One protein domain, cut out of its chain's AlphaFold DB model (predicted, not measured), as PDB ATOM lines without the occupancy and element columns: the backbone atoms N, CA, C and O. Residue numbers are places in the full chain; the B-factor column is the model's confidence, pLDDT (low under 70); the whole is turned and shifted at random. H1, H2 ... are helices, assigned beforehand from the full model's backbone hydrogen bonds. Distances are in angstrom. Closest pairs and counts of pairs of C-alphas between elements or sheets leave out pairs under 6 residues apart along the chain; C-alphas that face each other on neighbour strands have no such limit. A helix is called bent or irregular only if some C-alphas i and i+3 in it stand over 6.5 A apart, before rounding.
ATOM      1  N   VAL A   2     108.931 125.128 151.549       85.94
ATOM      2  CA  VAL A   2     107.504 124.918 151.274       85.94
ATOM      3  C   VAL A   2     106.708 125.987 152.003       85.94
ATOM      4  O   VAL A   2     106.828 126.118 153.217       85.94
ATOM      5  N   GLU A   3     105.943 126.768 151.251       87.00
ATOM      6  CA  GLU A   3     105.222 127.925 151.761       87.00
ATOM      7  C   GLU A   3     103.842 128.062 151.111       87.00
ATOM      8  O   GLU A   3     103.650 127.583 149.987       87.00
ATOM      9  N   PRO A   4     102.875 128.699 151.794       90.38
ATOM     10  CA  PRO A   4     101.581 128.978 151.196       90.38
ATOM     11  C   PRO A   4     101.728 129.861 149.946       90.38
ATOM     12  O   PRO A   4     102.616 130.719 149.911       90.38
ATOM     13  N   PRO A   5     100.877 129.687 148.920       91.38
ATOM     14  CA  PRO A   5     101.014 130.437 147.679       91.38
ATOM     15  C   PRO A   5     100.807 131.946 147.873       91.38
ATOM     16  O   PRO A   5      99.744 132.382 148.299       91.38
ATOM     17  N   TYR A   6     101.786 132.766 147.481       88.94
ATOM     18  CA  TYR A   6     101.718 134.224 147.674       88.94
ATOM     19  C   TYR A   6     100.564 134.898 146.907       88.94
ATOM     20  O   TYR A   6     100.065 135.940 147.316       88.94
ATOM     21  N   TRP A   7     100.110 134.297 145.804       91.12
ATOM     22  CA  TRP A   7      99.087 134.858 144.916       91.12
ATOM     23  C   TRP A   7      97.650 134.750 145.452       91.12
ATOM     24  O   TRP A   7      96.719 135.142 144.753       91.12
ATOM     25  N   LEU A   8      97.440 134.263 146.683       92.62
ATOM     26  CA  LEU A   8      96.106 134.141 147.287       92.62
ATOM     27  C   LEU A   8      95.348 135.478 147.366       92.62
ATOM     28  O   LEU A   8      94.131 135.492 147.213       92.62
ATOM     29  N   THR A   9      96.048 136.601 147.547       89.44
ATOM     30  CA  THR A   9      95.449 137.950 147.583       89.44
ATOM     31  C   THR A   9      95.314 138.596 146.202       89.44
ATOM     32  O   THR A   9      94.750 139.683 146.095       89.44
ATOM     33  N   ASN A  10      95.843 137.966 145.144       88.38
ATOM     34  CA  ASN A  10      95.990 138.546 143.802       88.38
ATOM     35  C   ASN A  10      96.726 139.908 143.786       88.38
ATOM     36  O   ASN A  10      96.556 140.705 142.863       88.38
ATOM     37  N   LYS A  11      97.538 140.178 144.814       86.50
ATOM     38  CA  LYS A  11      98.407 141.354 144.902       86.50
ATOM     39  C   LYS A  11      99.828 140.997 144.494       86.50
ATOM     40  O   LYS A  11     100.240 139.836 144.571       86.50
ATOM     41  N   SER A  12     100.579 142.000 144.053       86.31
ATOM     42  CA  SER A  12     102.014 141.842 143.857       86.31
ATOM     43  C   SER A  12     102.721 141.689 145.204       86.31
ATOM     44  O   SER A  12     102.206 142.068 146.254       86.31
ATOM     45  N   VAL A  13     103.918 141.104 145.175       87.25
ATOM     46  CA  VAL A  13     104.680 140.774 146.389       87.25
ATOM     47  C   VAL A  13     105.046 142.018 147.212       87.25
ATOM     48  O   VAL A  13     105.101 141.951 148.436       87.25
ATOM     49  N   ASP A  14     105.282 143.153 146.557       84.50
ATOM     50  CA  ASP A  14     105.580 144.446 147.184       84.50
ATOM     51  C   ASP A  14     104.370 145.098 147.875       84.50
ATOM     52  O   ASP A  14     104.555 145.924 148.766       84.50
ATOM     53  N   GLU A  15     103.149 144.697 147.517       84.06
ATOM     54  CA  GLU A  15     101.893 145.202 148.089       84.06
ATOM     55  C   GLU A  15     101.269 144.233 149.110       84.06
ATOM     56  O   GLU A  15     100.118 144.404 149.527       84.06
ATOM     57  N   MET A  16     101.992 143.180 149.504       86.38
ATOM     58  CA  MET A  16     101.462 142.163 150.411       86.38
ATOM     59  C   MET A  16     101.385 142.655 151.856       86.38
ATOM     60  O   MET A  16     102.399 142.900 152.508       86.38
ATOM     61  N   LEU A  17     100.161 142.688 152.384       88.12
ATOM     62  CA  LEU A  17      99.865 142.996 153.779       88.12
ATOM     63  C   LEU A  17      99.500 141.726 154.548       88.12
ATOM     64  O   LEU A  17      98.745 140.878 154.063       88.12
ATOM     65  N   SER A  18     100.028 141.605 155.766       89.06
ATOM     66  CA  SER A  18      99.826 140.424 156.610       89.06
ATOM     67  C   SER A  18      98.357 140.276 157.010       89.06
ATOM     68  O   SER A  18      97.827 139.166 156.986       89.06
ATOM     69  N   GLU A  19      97.662 141.388 157.285       91.56
ATOM     70  CA  GLU A  19      96.260 141.370 157.718       91.56
ATOM     71  C   GLU A  19      95.303 140.858 156.636       91.56
ATOM     72  O   GLU A  19      94.266 140.276 156.948       91.56
ATOM     73  N   GLU A  20      95.648 141.064 155.365       92.38
ATOM     74  CA  GLU A  20      94.846 140.601 154.233       92.38
ATOM     75  C   GLU A  20      95.204 139.175 153.813       92.38
ATOM     76  O   GLU A  20      94.337 138.404 153.399       92.38
ATOM     77  N   TYR A  21      96.486 138.815 153.912       93.62
ATOM     78  CA  TYR A  21      96.977 137.512 153.485       93.62
ATOM     79  C   TYR A  21      96.687 136.409 154.510       93.62
ATOM     80  O   TYR A  21      96.303 135.304 154.123       93.62
ATOM     81  N   ASP A  22      96.832 136.687 155.810       94.50
ATOM     82  CA  ASP A  22      96.699 135.675 156.867       94.50
ATOM     83  C   ASP A  22      95.326 134.972 156.893       94.50
ATOM     84  O   ASP A  22      95.308 133.744 157.013       94.50
ATOM     85  N   PRO A  23      94.176 135.657 156.711       95.81
ATOM     86  CA  PRO A  23      92.878 134.985 156.646       95.81
ATOM     87  C   PRO A  23      92.772 133.987 155.483       95.81
ATOM     88  O   PRO A  23      92.356 132.848 155.689       95.81
ATOM     89  N   LEU A  24      93.199 134.388 154.280       95.88
ATOM     90  CA  LEU A  24      93.142 133.552 153.071       95.88
ATOM     91  C   LEU A  24      94.104 132.367 153.166       95.88
ATOM     92  O   LEU A  24      93.769 131.232 152.827       95.88
ATOM     93  N   ARG A  25      95.305 132.627 153.686       95.19
ATOM     94  CA  ARG A  25      96.297 131.601 153.987       95.19
ATOM     95  C   ARG A  25      95.727 130.578 154.966       95.19
ATOM     96  O   ARG A  25      95.845 129.386 154.715       95.19
ATOM     97  N   LYS A  26      95.086 131.010 156.057       95.81
ATOM     98  CA  LYS A  26      94.470 130.108 157.045       95.81
ATOM     99  C   LYS A  26      93.361 129.247 156.446       95.81
ATOM    100  O   LYS A  26      93.304 128.060 156.755       95.81
ATOM    101  N   GLU A  27      92.525 129.811 155.576       96.38
ATOM    102  CA  GLU A  27      91.506 129.047 154.846       96.38
ATOM    103  C   GLU A  27      92.143 127.961 153.969       96.38
ATOM    104  O   GLU A  27      91.791 126.784 154.079       96.38
ATOM    105  N   PHE A  28      93.145 128.333 153.167       95.44
ATOM    106  CA  PHE A  28      93.901 127.391 152.341       95.44
ATOM    107  C   PHE A  28      94.527 126.267 153.180       95.44
ATOM    108  O   PHE A  28      94.431 125.092 152.833       95.44
ATOM    109  N   MET A  29      95.135 126.621 154.309       94.94
ATOM    110  CA  MET A  29      95.809 125.685 155.208       94.94
ATOM    111  C   MET A  29      94.834 124.724 155.894       94.94
ATOM    112  O   MET A  29      95.155 123.549 156.062       94.94
ATOM    113  N   ALA A  30      93.636 125.197 156.247       95.62
ATOM    114  CA  ALA A  30      92.579 124.356 156.797       95.62
ATOM    115  C   ALA A  30      92.089 123.327 155.767       95.62
ATOM    116  O   ALA A  30      91.999 122.140 156.085       95.62
ATOM    117  N   ALA A  31      91.848 123.760 154.524       95.81
ATOM    118  CA  ALA A  31      91.476 122.864 153.431       95.81
ATOM    119  C   ALA A  31      92.588 121.843 153.133       95.81
ATOM    120  O   ALA A  31      92.322 120.649 152.996       95.81
ATOM    121  N   LEU A  32      93.847 122.294 153.103       94.88
ATOM    122  CA  LEU A  32      95.007 121.430 152.903       94.88
ATOM    123  C   LEU A  32      95.107 120.361 153.999       94.88
ATOM    124  O   LEU A  32      95.255 119.183 153.687       94.88
ATOM    125  N   ALA A  33      94.964 120.746 155.269       94.06
ATOM    126  CA  ALA A  33      95.022 119.816 156.395       94.06
ATOM    127  C   ALA A  33      93.907 118.756 156.353       94.06
ATOM    128  O   ALA A  33      94.133 117.600 156.722       94.06
ATOM    129  N   GLU A  34      92.704 119.125 155.899       94.75
ATOM    130  CA  GLU A  34      91.600 118.179 155.726       94.75
ATOM    131  C   GLU A  34      91.913 117.141 154.637       94.75
ATOM    132  O   GLU A  34      91.723 115.936 154.845       94.75
ATOM    133  N   GLU A  35      92.436 117.591 153.495       93.62
ATOM    134  CA  GLU A  35      92.817 116.710 152.388       93.62
ATOM    135  C   GLU A  35      93.992 115.796 152.753       93.62
ATOM    136  O   GLU A  35      93.967 114.605 152.438       93.62
ATOM    137  N   GLU A  36      94.974 116.290 153.509       91.88
ATOM    138  CA  GLU A  36      96.069 115.467 154.032       91.88
ATOM    139  C   GLU A  36      95.552 114.301 154.886       91.88
ATOM    140  O   GLU A  36      95.977 113.159 154.704       91.88
ATOM    141  N   ILE A  37      94.580 114.548 155.774       89.38
ATOM    142  CA  ILE A  37      93.972 113.496 156.607       89.38
ATOM    143  C   ILE A  37      93.230 112.470 155.746       89.38
ATOM    144  O   ILE A  37      93.273 111.271 156.040       89.38
ATOM    145  N   LYS A  38      92.529 112.909 154.693       89.81
ATOM    146  CA  LYS A  38      91.838 111.999 153.767       89.81
ATOM    147  C   LYS A  38      92.839 111.111 153.039       89.81
ATOM    148  O   LYS A  38      92.647 109.899 153.015       89.81
ATOM    149  N   VAL A  39      93.913 111.690 152.509       86.94
ATOM    150  CA  VAL A  39      94.955 110.970 151.764       86.94
ATOM    151  C   VAL A  39      95.687 109.961 152.652       86.94
ATOM    152  O   VAL A  39      95.870 108.816 152.242       86.94
ATOM    153  N   LEU A  40      96.025 110.328 153.894       83.12
ATOM    154  CA  LEU A  40      96.703 109.435 154.846       83.12
ATOM    155  C   LEU A  40      95.922 108.143 155.138       83.12
ATOM    156  O   LEU A  40      96.531 107.126 155.453       83.12
ATOM    157  N   LYS A  41      94.590 108.134 154.978       80.44
ATOM    158  CA  LYS A  41      93.779 106.907 155.118       80.44
ATOM    159  C   LYS A  41      94.050 105.874 154.024       80.44
ATOM    160  O   LYS A  41      93.783 104.694 154.236       80.44
ATOM    161  N   TYR A  42      94.536 106.308 152.862       81.88
ATOM    162  CA  TYR A  42      94.740 105.461 151.686       81.88
ATOM    163  C   TYR A  42      96.213 105.112 151.437       81.88
ATOM    164  O   TYR A  42      96.490 104.236 150.619       81.88
ATOM    165  N   ILE A  43      97.156 105.757 152.134       81.38
ATOM    166  CA  ILE A  43      98.590 105.489 151.989       81.38
ATOM    167  C   ILE A  43      99.077 104.623 153.154       81.38
ATOM    168  O   ILE A  43      99.068 105.034 154.311       81.38
ATOM    169  N   THR A  44      99.557 103.420 152.847       72.00
ATOM    170  CA  THR A  44     100.217 102.534 153.814       72.00
ATOM    171  C   THR A  44     101.726 102.780 153.828       72.00
ATOM    172  O   THR A  44     102.344 102.785 152.765       72.00
ATOM    173  N   GLY A  45     102.332 102.919 155.011       70.50
ATOM    174  CA  GLY A  45     103.791 103.042 155.166       70.50
ATOM    175  C   GLY A  45     104.330 104.472 155.265       70.50
ATOM    176  O   GLY A  45     105.539 104.660 155.165       70.50
ATOM    177  N   VAL A  46     103.466 105.472 155.468       70.00
ATOM    178  CA  VAL A  46     103.911 106.822 155.848       70.00
ATOM    179  C   VAL A  46     104.430 106.780 157.282       70.00
ATOM    180  O   VAL A  46     103.741 106.283 158.174       70.00
ATOM    181  N   ASP A  47     105.641 107.291 157.493       74.44
ATOM    182  CA  ASP A  47     106.186 107.489 158.833       74.44
ATOM    183  C   ASP A  47     105.309 108.500 159.579       74.44
ATOM    184  O   ASP A  47     105.194 109.657 159.172       74.44
ATOM    185  N   SER A  48     104.688 108.064 160.675       70.56
ATOM    186  CA  SER A  48     103.844 108.906 161.525       70.56
ATOM    187  C   SER A  48     104.598 110.082 162.154       70.56
ATOM    188  O   SER A  48     103.959 110.986 162.683       70.56
ATOM    189  N   ASN A  49     105.935 110.074 162.107       75.56
ATOM    190  CA  ASN A  49     106.776 111.173 162.575       75.56
ATOM    191  C   ASN A  49     107.077 112.229 161.499       75.56
ATOM    192  O   ASN A  49     107.687 113.250 161.825       75.56
ATOM    193  N   MET A  50     106.706 112.014 160.230       82.56
ATOM    194  CA  MET A  50     106.909 113.030 159.196       82.56
ATOM    195  C   MET A  50     105.890 114.167 159.386       82.56
ATOM    196  O   MET A  50     104.691 113.892 159.461       82.56
ATOM    197  N   PRO A  51     106.334 115.435 159.455       86.00
ATOM    198  CA  PRO A  51     105.420 116.554 159.629       86.00
ATOM    199  C   PRO A  51     104.528 116.718 158.397       86.00
ATOM    200  O   PRO A  51     104.966 116.506 157.260       86.00
ATOM    201  N   ARG A  52     103.279 117.126 158.623       89.75
ATOM    202  CA  ARG A  52     102.339 117.429 157.535       89.75
ATOM    203  C   ARG A  52     102.766 118.699 156.803       89.75
ATOM    204  O   ARG A  52     103.385 119.586 157.390       89.75
ATOM    205  N   LEU A  53     102.410 118.827 155.526       91.94
ATOM    206  CA  LEU A  53     102.716 120.018 154.735       91.94
ATOM    207  C   LEU A  53     102.079 121.262 155.349       91.94
ATOM    208  O   LEU A  53     102.736 122.298 155.450       91.94
ATOM    209  N   SER A  54     100.833 121.132 155.810       93.31
ATOM    210  CA  SER A  54     100.141 122.189 156.551       93.31
ATOM    211  C   SER A  54     100.879 122.580 157.840       93.31
ATOM    212  O   SER A  54     100.976 123.754 158.174       93.31
ATOM    213  N   GLU A  55     101.494 121.644 158.556       92.12
ATOM    214  CA  GLU A  55     102.268 121.979 159.760       92.12
ATOM    215  C   GLU A  55     103.557 122.725 159.409       92.12
ATOM    216  O   GLU A  55     103.870 123.747 160.020       92.12
ATOM    217  N   VAL A  56     104.278 122.259 158.383       93.56
ATOM    218  CA  VAL A  56     105.521 122.895 157.920       93.56
ATOM    219  C   VAL A  56     105.260 124.316 157.416       93.56
ATOM    220  O   VAL A  56     106.000 125.241 157.754       93.56
ATOM    221  N   MET A  57     104.201 124.510 156.628       94.44
ATOM    222  CA  MET A  57     103.819 125.824 156.107       94.44
ATOM    223  C   MET A  57     103.366 126.784 157.226       94.44
ATOM    224  O   MET A  57     103.706 127.967 157.181       94.44
ATOM    225  N   GLU A  58     102.651 126.302 158.253       94.06
ATOM    226  CA  GLU A  58     102.264 127.124 159.413       94.06
ATOM    227  C   GLU A  58     103.483 127.517 160.252       94.06
ATOM    228  O   GLU A  58     103.607 128.658 160.705       94.06
ATOM    229  N   GLN A  59     104.427 126.591 160.423       93.50
ATOM    230  CA  GLN A  59     105.683 126.864 161.109       93.50
ATOM    231  C   GLN A  59     106.513 127.912 160.356       93.50
ATOM    232  O   GLN A  59     107.049 128.831 160.977       93.50
ATOM    233  N   ALA A  60     106.588 127.813 159.025       92.88
ATOM    234  CA  ALA A  60     107.277 128.788 158.180       92.88
ATOM    235  C   ALA A  60     106.667 130.196 158.292       92.88
ATOM    236  O   ALA A  60     107.404 131.184 158.280       92.88
ATOM    237  N   TRP A  61     105.342 130.290 158.436       93.50
ATOM    238  CA  TRP A  61     104.650 131.547 158.716       93.50
ATOM    239  C   TRP A  61     104.976 132.081 160.115       93.50
ATOM    240  O   TRP A  61     105.423 133.216 160.256       93.50
ATOM    241  N   THR A  62     104.828 131.242 161.144       92.50
ATOM    242  CA  THR A  62     105.035 131.617 162.556       92.50
ATOM    243  C   THR A  62     106.460 132.097 162.826       92.50
ATOM    244  O   THR A  62     106.672 133.050 163.571       92.50
ATOM    245  N   MET A  63     107.450 131.457 162.204       91.69
ATOM    246  CA  MET A  63     108.860 131.830 162.328       91.69
ATOM    247  C   MET A  63     109.234 133.037 161.448       91.69
ATOM    248  O   MET A  63     110.377 133.490 161.469       91.69
ATOM    249  N   GLY A  64     108.301 133.534 160.628       91.62
ATOM    250  CA  GLY A  64     108.521 134.606 159.660       91.62
ATOM    251  C   GLY A  64     109.365 134.203 158.451       91.62
ATOM    252  O   GLY A  64     109.636 135.037 157.592       91.62
ATOM    253  N   THR A  65     109.771 132.933 158.338       93.38
ATOM    254  CA  THR A  65     110.619 132.442 157.241       93.38
ATOM    255  C   THR A  65     109.948 132.620 155.884       93.38
ATOM    256  O   THR A  65     110.643 132.924 154.921       93.38
ATOM    257  N   PHE A  66     108.614 132.524 155.839       93.44
ATOM    258  CA  PHE A  66     107.793 132.885 154.679       93.44
ATOM    259  C   PHE A  66     108.205 134.225 154.052       93.44
ATOM    260  O   PHE A  66     108.429 134.319 152.848       93.44
ATOM    261  N   TRP A  67     108.371 135.265 154.872       93.62
ATOM    262  CA  TRP A  67     108.711 136.598 154.380       93.62
ATOM    263  C   TRP A  67     110.116 136.654 153.790       93.62
ATOM    264  O   TRP A  67     110.323 137.286 152.757       93.62
ATOM    265  N   TYR A  68     111.073 135.945 154.392       92.44
ATOM    266  CA  TYR A  68     112.435 135.857 153.867       92.44
ATOM    267  C   TYR A  68     112.480 135.156 152.510       92.44
ATOM    268  O   TYR A  68     113.126 135.647 151.586       92.44
ATOM    269  N   THR A  69     111.813 134.011 152.370       92.56
ATOM    270  CA  THR A  69     111.817 133.258 151.110       92.56
ATOM    271  C   THR A  69     111.095 133.998 150.008       92.56
ATOM    272  O   THR A  69     111.619 134.089 148.895       92.56
ATOM    273  N   LEU A  70     109.963 134.615 150.333       91.94
ATOM    274  CA  LEU A  70     109.220 135.424 149.386       91.94
ATOM    275  C   LEU A  70     110.028 136.647 148.925       91.94
ATOM    276  O   LEU A  70     110.125 136.897 147.722       91.94
ATOM    277  N   ALA A  71     110.696 137.347 149.846       92.25
ATOM    278  CA  ALA A  71     111.564 138.480 149.531       92.25
ATOM    279  C   ALA A  71     112.751 138.092 148.637       92.25
ATOM    280  O   ALA A  71     113.085 138.813 147.700       92.25
ATOM    281  N   LEU A  72     113.356 136.923 148.870       90.50
ATOM    282  CA  LEU A  72     114.428 136.398 148.017       90.50
ATOM    283  C   LEU A  72     113.938 135.994 146.621       90.50
ATOM    284  O   LEU A  72     114.707 136.049 145.662       90.50
ATOM    285  N   SER A  73     112.673 135.588 146.498       89.62
ATOM    286  CA  SER A  73     112.074 135.198 145.217       89.62
ATOM    287  C   SER A  73     111.637 136.386 144.352       89.62
ATOM    288  O   SER A  73     111.481 136.233 143.140       89.62
ATOM    289  N   SER A  74     111.470 137.571 144.950       89.19
ATOM    290  CA  SER A  74     110.973 138.771 144.277       89.19
ATOM    291  C   SER A  74     111.893 139.968 144.533       89.19
ATOM    292  O   SER A  74     111.748 140.655 145.547       89.19
ATOM    293  N   PRO A  75     112.815 140.283 143.602       85.44
ATOM    294  CA  PRO A  75     113.696 141.442 143.737       85.44
ATOM    295  C   PRO A  75     112.946 142.767 143.923       85.44
ATOM    296  O   PRO A  75     113.430 143.649 144.625       85.44
ATOM    297  N   THR A  76     111.762 142.908 143.314       87.25
ATOM    298  CA  THR A  76     110.913 144.099 143.457       87.25
ATOM    299  C   THR A  76     110.213 144.147 144.814       87.25
ATOM    300  O   THR A  76     110.068 145.224 145.381       87.25
ATOM    301  N   GLY A  77     109.832 142.989 145.363       87.50
ATOM    302  CA  GLY A  77     109.195 142.872 146.676       87.50
ATOM    303  C   GLY A  77     110.158 142.932 147.860       87.50
ATOM    304  O   GLY A  77     109.723 143.230 148.967       87.50
ATOM    305  N   LEU A  78     111.456 142.685 147.642       90.44
ATOM    306  CA  LEU A  78     112.463 142.549 148.699       90.44
ATOM    307  C   LEU A  78     112.429 143.694 149.716       90.44
ATOM    308  O   LEU A  78     112.354 143.438 150.912       90.44
ATOM    309  N   PHE A  79     112.485 144.945 149.255       86.31
ATOM    310  CA  PHE A  79     112.536 146.093 150.161       86.31
ATOM    311  C   PHE A  79     111.213 146.299 150.901       86.31
ATOM    312  O   PHE A  79     111.233 146.505 152.112       86.31
ATOM    313  N   GLY A  80     110.074 146.185 150.209       88.56
ATOM    314  CA  GLY A  80     108.753 146.299 150.836       88.56
ATOM    315  C   GLY A  80     108.561 145.253 151.932       88.56
ATOM    316  O   GLY A  80     108.273 145.597 153.077       88.56
ATOM    317  N   LEU A  81     108.847 143.988 151.613       91.56
ATOM    318  CA  LEU A  81     108.778 142.889 152.571       91.56
ATOM    319  C   LEU A  81     109.782 143.037 153.712       91.56
ATOM    320  O   LEU A  81     109.469 142.704 154.856       91.56
ATOM    321  N   PHE A  82     110.979 143.546 153.416       88.62
ATOM    322  CA  PHE A  82     111.993 143.750 154.435       88.62
ATOM    323  C   PHE A  82     111.503 144.725 155.507       88.62
ATOM    324  O   PHE A  82     111.492 144.377 156.685       88.62
ATOM    325  N   TYR A  83     111.059 145.914 155.102       86.31
ATOM    326  CA  TYR A  83     110.640 146.947 156.047       86.31
ATOM    327  C   TYR A  83     109.331 146.600 156.759       86.31
ATOM    328  O   TYR A  83     109.215 146.831 157.958       86.31
ATOM    329  N   GLN A  84     108.361 146.017 156.050       88.31
ATOM    330  CA  GLN A  84     107.034 145.751 156.612       88.31
ATOM    331  C   GLN A  84     106.978 144.489 157.473       88.31
ATOM    332  O   GLN A  84     106.264 144.472 158.472       88.31
ATOM    333  N   HIS A  85     107.719 143.437 157.105       90.00
ATOM    334  CA  HIS A  85     107.538 142.110 157.708       90.00
ATOM    335  C   HIS A  85     108.807 141.530 158.324       90.00
ATOM    336  O   HIS A  85     108.714 140.842 159.332       90.00
ATOM    337  N   ILE A  86     109.998 141.795 157.773       90.44
ATOM    338  CA  ILE A  86     111.247 141.180 158.265       90.44
ATOM    339  C   ILE A  86     111.893 142.003 159.384       90.44
ATOM    340  O   ILE A  86     112.245 141.463 160.432       90.44
ATOM    341  N   GLN A  87     112.063 143.309 159.186       86.81
ATOM    342  CA  GLN A  87     112.688 144.197 160.164       86.81
ATOM    343  C   GLN A  87     111.957 144.185 161.519       86.81
ATOM    344  O   GLN A  87     112.649 144.074 162.541       86.81
ATOM    345  N   PRO A  88     110.607 144.231 161.580       87.31
ATOM    346  CA  PRO A  88     109.892 144.183 162.854       87.31
ATOM    347  C   PRO A  88     110.161 142.903 163.652       87.31
ATOM    348  O   PRO A  88     110.238 142.961 164.877       87.31
ATOM    349  N   LEU A  89     110.389 141.768 162.978       86.94
ATOM    350  CA  LEU A  89     110.720 140.495 163.634       86.94
ATOM    351  C   LEU A  89     112.096 140.516 164.311       86.94
ATOM    352  O   LEU A  89     112.305 139.810 165.293       86.94
ATOM    353  N   LEU A  90     113.038 141.306 163.787       83.31
ATOM    354  CA  LEU A  90     114.417 141.364 164.280       83.31
ATOM    355  C   LEU A  90     114.646 142.468 165.313       83.31
ATOM    356  O   LEU A  90     115.451 142.302 166.224       83.31
ATOM    357  N   SER A  91     113.976 143.604 165.139       79.25
ATOM    358  CA  SER A  91     114.252 144.832 165.898       79.25
ATOM    359  C   SER A  91     113.095 145.281 166.791       79.25
ATOM    360  O   SER A  91     113.243 146.245 167.535       79.25
ATOM    361  N   GLY A  92     111.954 144.584 166.761       71.88
ATOM    362  CA  GLY A  92     110.786 144.925 167.575       71.88
ATOM    363  C   GLY A  92     110.058 146.205 167.142       71.88
ATOM    364  O   GLY A  92     109.183 146.660 167.875       71.88
ATOM    365  N   GLY A  93     110.396 146.790 165.983       67.81
ATOM    366  CA  GLY A  93     109.741 147.980 165.431       67.81
ATOM    367  C   GLY A  93     110.662 148.841 164.562       67.81
ATOM    368  O   GLY A  93     111.739 148.410 164.147       67.81
ATOM    369  N   GLU A  94     110.242 150.075 164.280       63.84
ATOM    370  CA  GLU A  94     111.104 151.065 163.629       63.84
ATOM    371  C   GLU A  94     112.186 151.527 164.612       63.84
ATOM    372  O   GLU A  94     111.932 152.302 165.530       63.84
TER     373      GLU A  94
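AT A GLANCE: This is residues 2 to 94 of the 138 residues of an uncharacterized protein of Coccidioides immitis (UniProt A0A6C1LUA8). What shape would one see first? Two helical hairpins make the model: the long helix H2 with the shorter H3 folded back on it, and H4 with H5 at the end of that pair away from its link, H4 about perpendicular to H3 and H5 to H2. The short H1 packs on residues 20 to 25 of H2, and at the other end of the model residues 41 to 47 stick out. What is it made of, and how large is it? The printed part has 93 residues with five named helices, in the order H1 to H5, and no named strand; its class is all helix. It is loose, with a radius of gyration of the C-alphas of 15.3 A, and elongated, spanning 49 by 26 by 21 A.

HOW THE PARTS SIT: What touches the longest helix? H2, residues 18 to 40, touches H3, residues 53 to 62, with its residues 29 to 33 alone; the closest C-alphas, of Ala 33 and Ser 54, are 5.6 A apart. This hairpin runs opposite ways at a shallow tilt of 23 degrees. H2 also touches H1, residues 6 to 9, with its residues 20 to 25 alone, closest at the C-alphas of Thr 9 and Tyr 21, 6.1 A. Where are the other two helices? H4, residues 65 to 73, and H5, residues 78 to 91, touch as a hairpin, opposite ways at a shallow tilt of 28 degrees, with the closest C-alphas, of Ala 71 and Leu 78, 4.2 A apart. H3 and H4 are close but not clearly touching, about perpendicular at 89 degrees, with the closest C-alphas, of Ala 60 and Phe 66, 5.4 A apart. H2 and H5 are also close but not clearly touching, about perpendicular at 86 degrees, closest at the C-alphas of Ser 18 and His 85, 8.0 A. Are the backbone O i to N i+4 pairs within hydrogen-bond range? Every pair is in H3 and H4, but 17 of 19 are in H2 and 7 of 10 in H5; H1 is too short for such a pair.

IN THESE COORDINATES: Where does H2 run? Its 31.2 A lead from C-alpha 18 at (99.826, 140.424, 156.610) to C-alpha 40 at (96.703, 109.435, 154.846). It is neither bent nor irregular, but only just: C-alphas 20 and 23 are 6.4 A apart. How long are the others? H3 measures 14.2 A, H4 12.4 A, and H5 17.4 A, ending at C-alpha 91 at (114.252, 144.832, 165.898). H1 is irregular, with C-alphas 6 and 9, its first and last, 7.3 A apart; H5 is only just irregular, with C-alphas 84 and 87 6.9 A apart.

THE WHOLE: How far does it reach? The two C-alphas farthest apart, of Thr 44 and Glu 94, are 50.7 A apart. Is anything cut or long? The printed part has no cut; the link from H2 to H3, residues 41 to 52, is long. Where is confidence low? The mean pLDDT of the printed part is 88.2, and residues 93 to 94 are under 70.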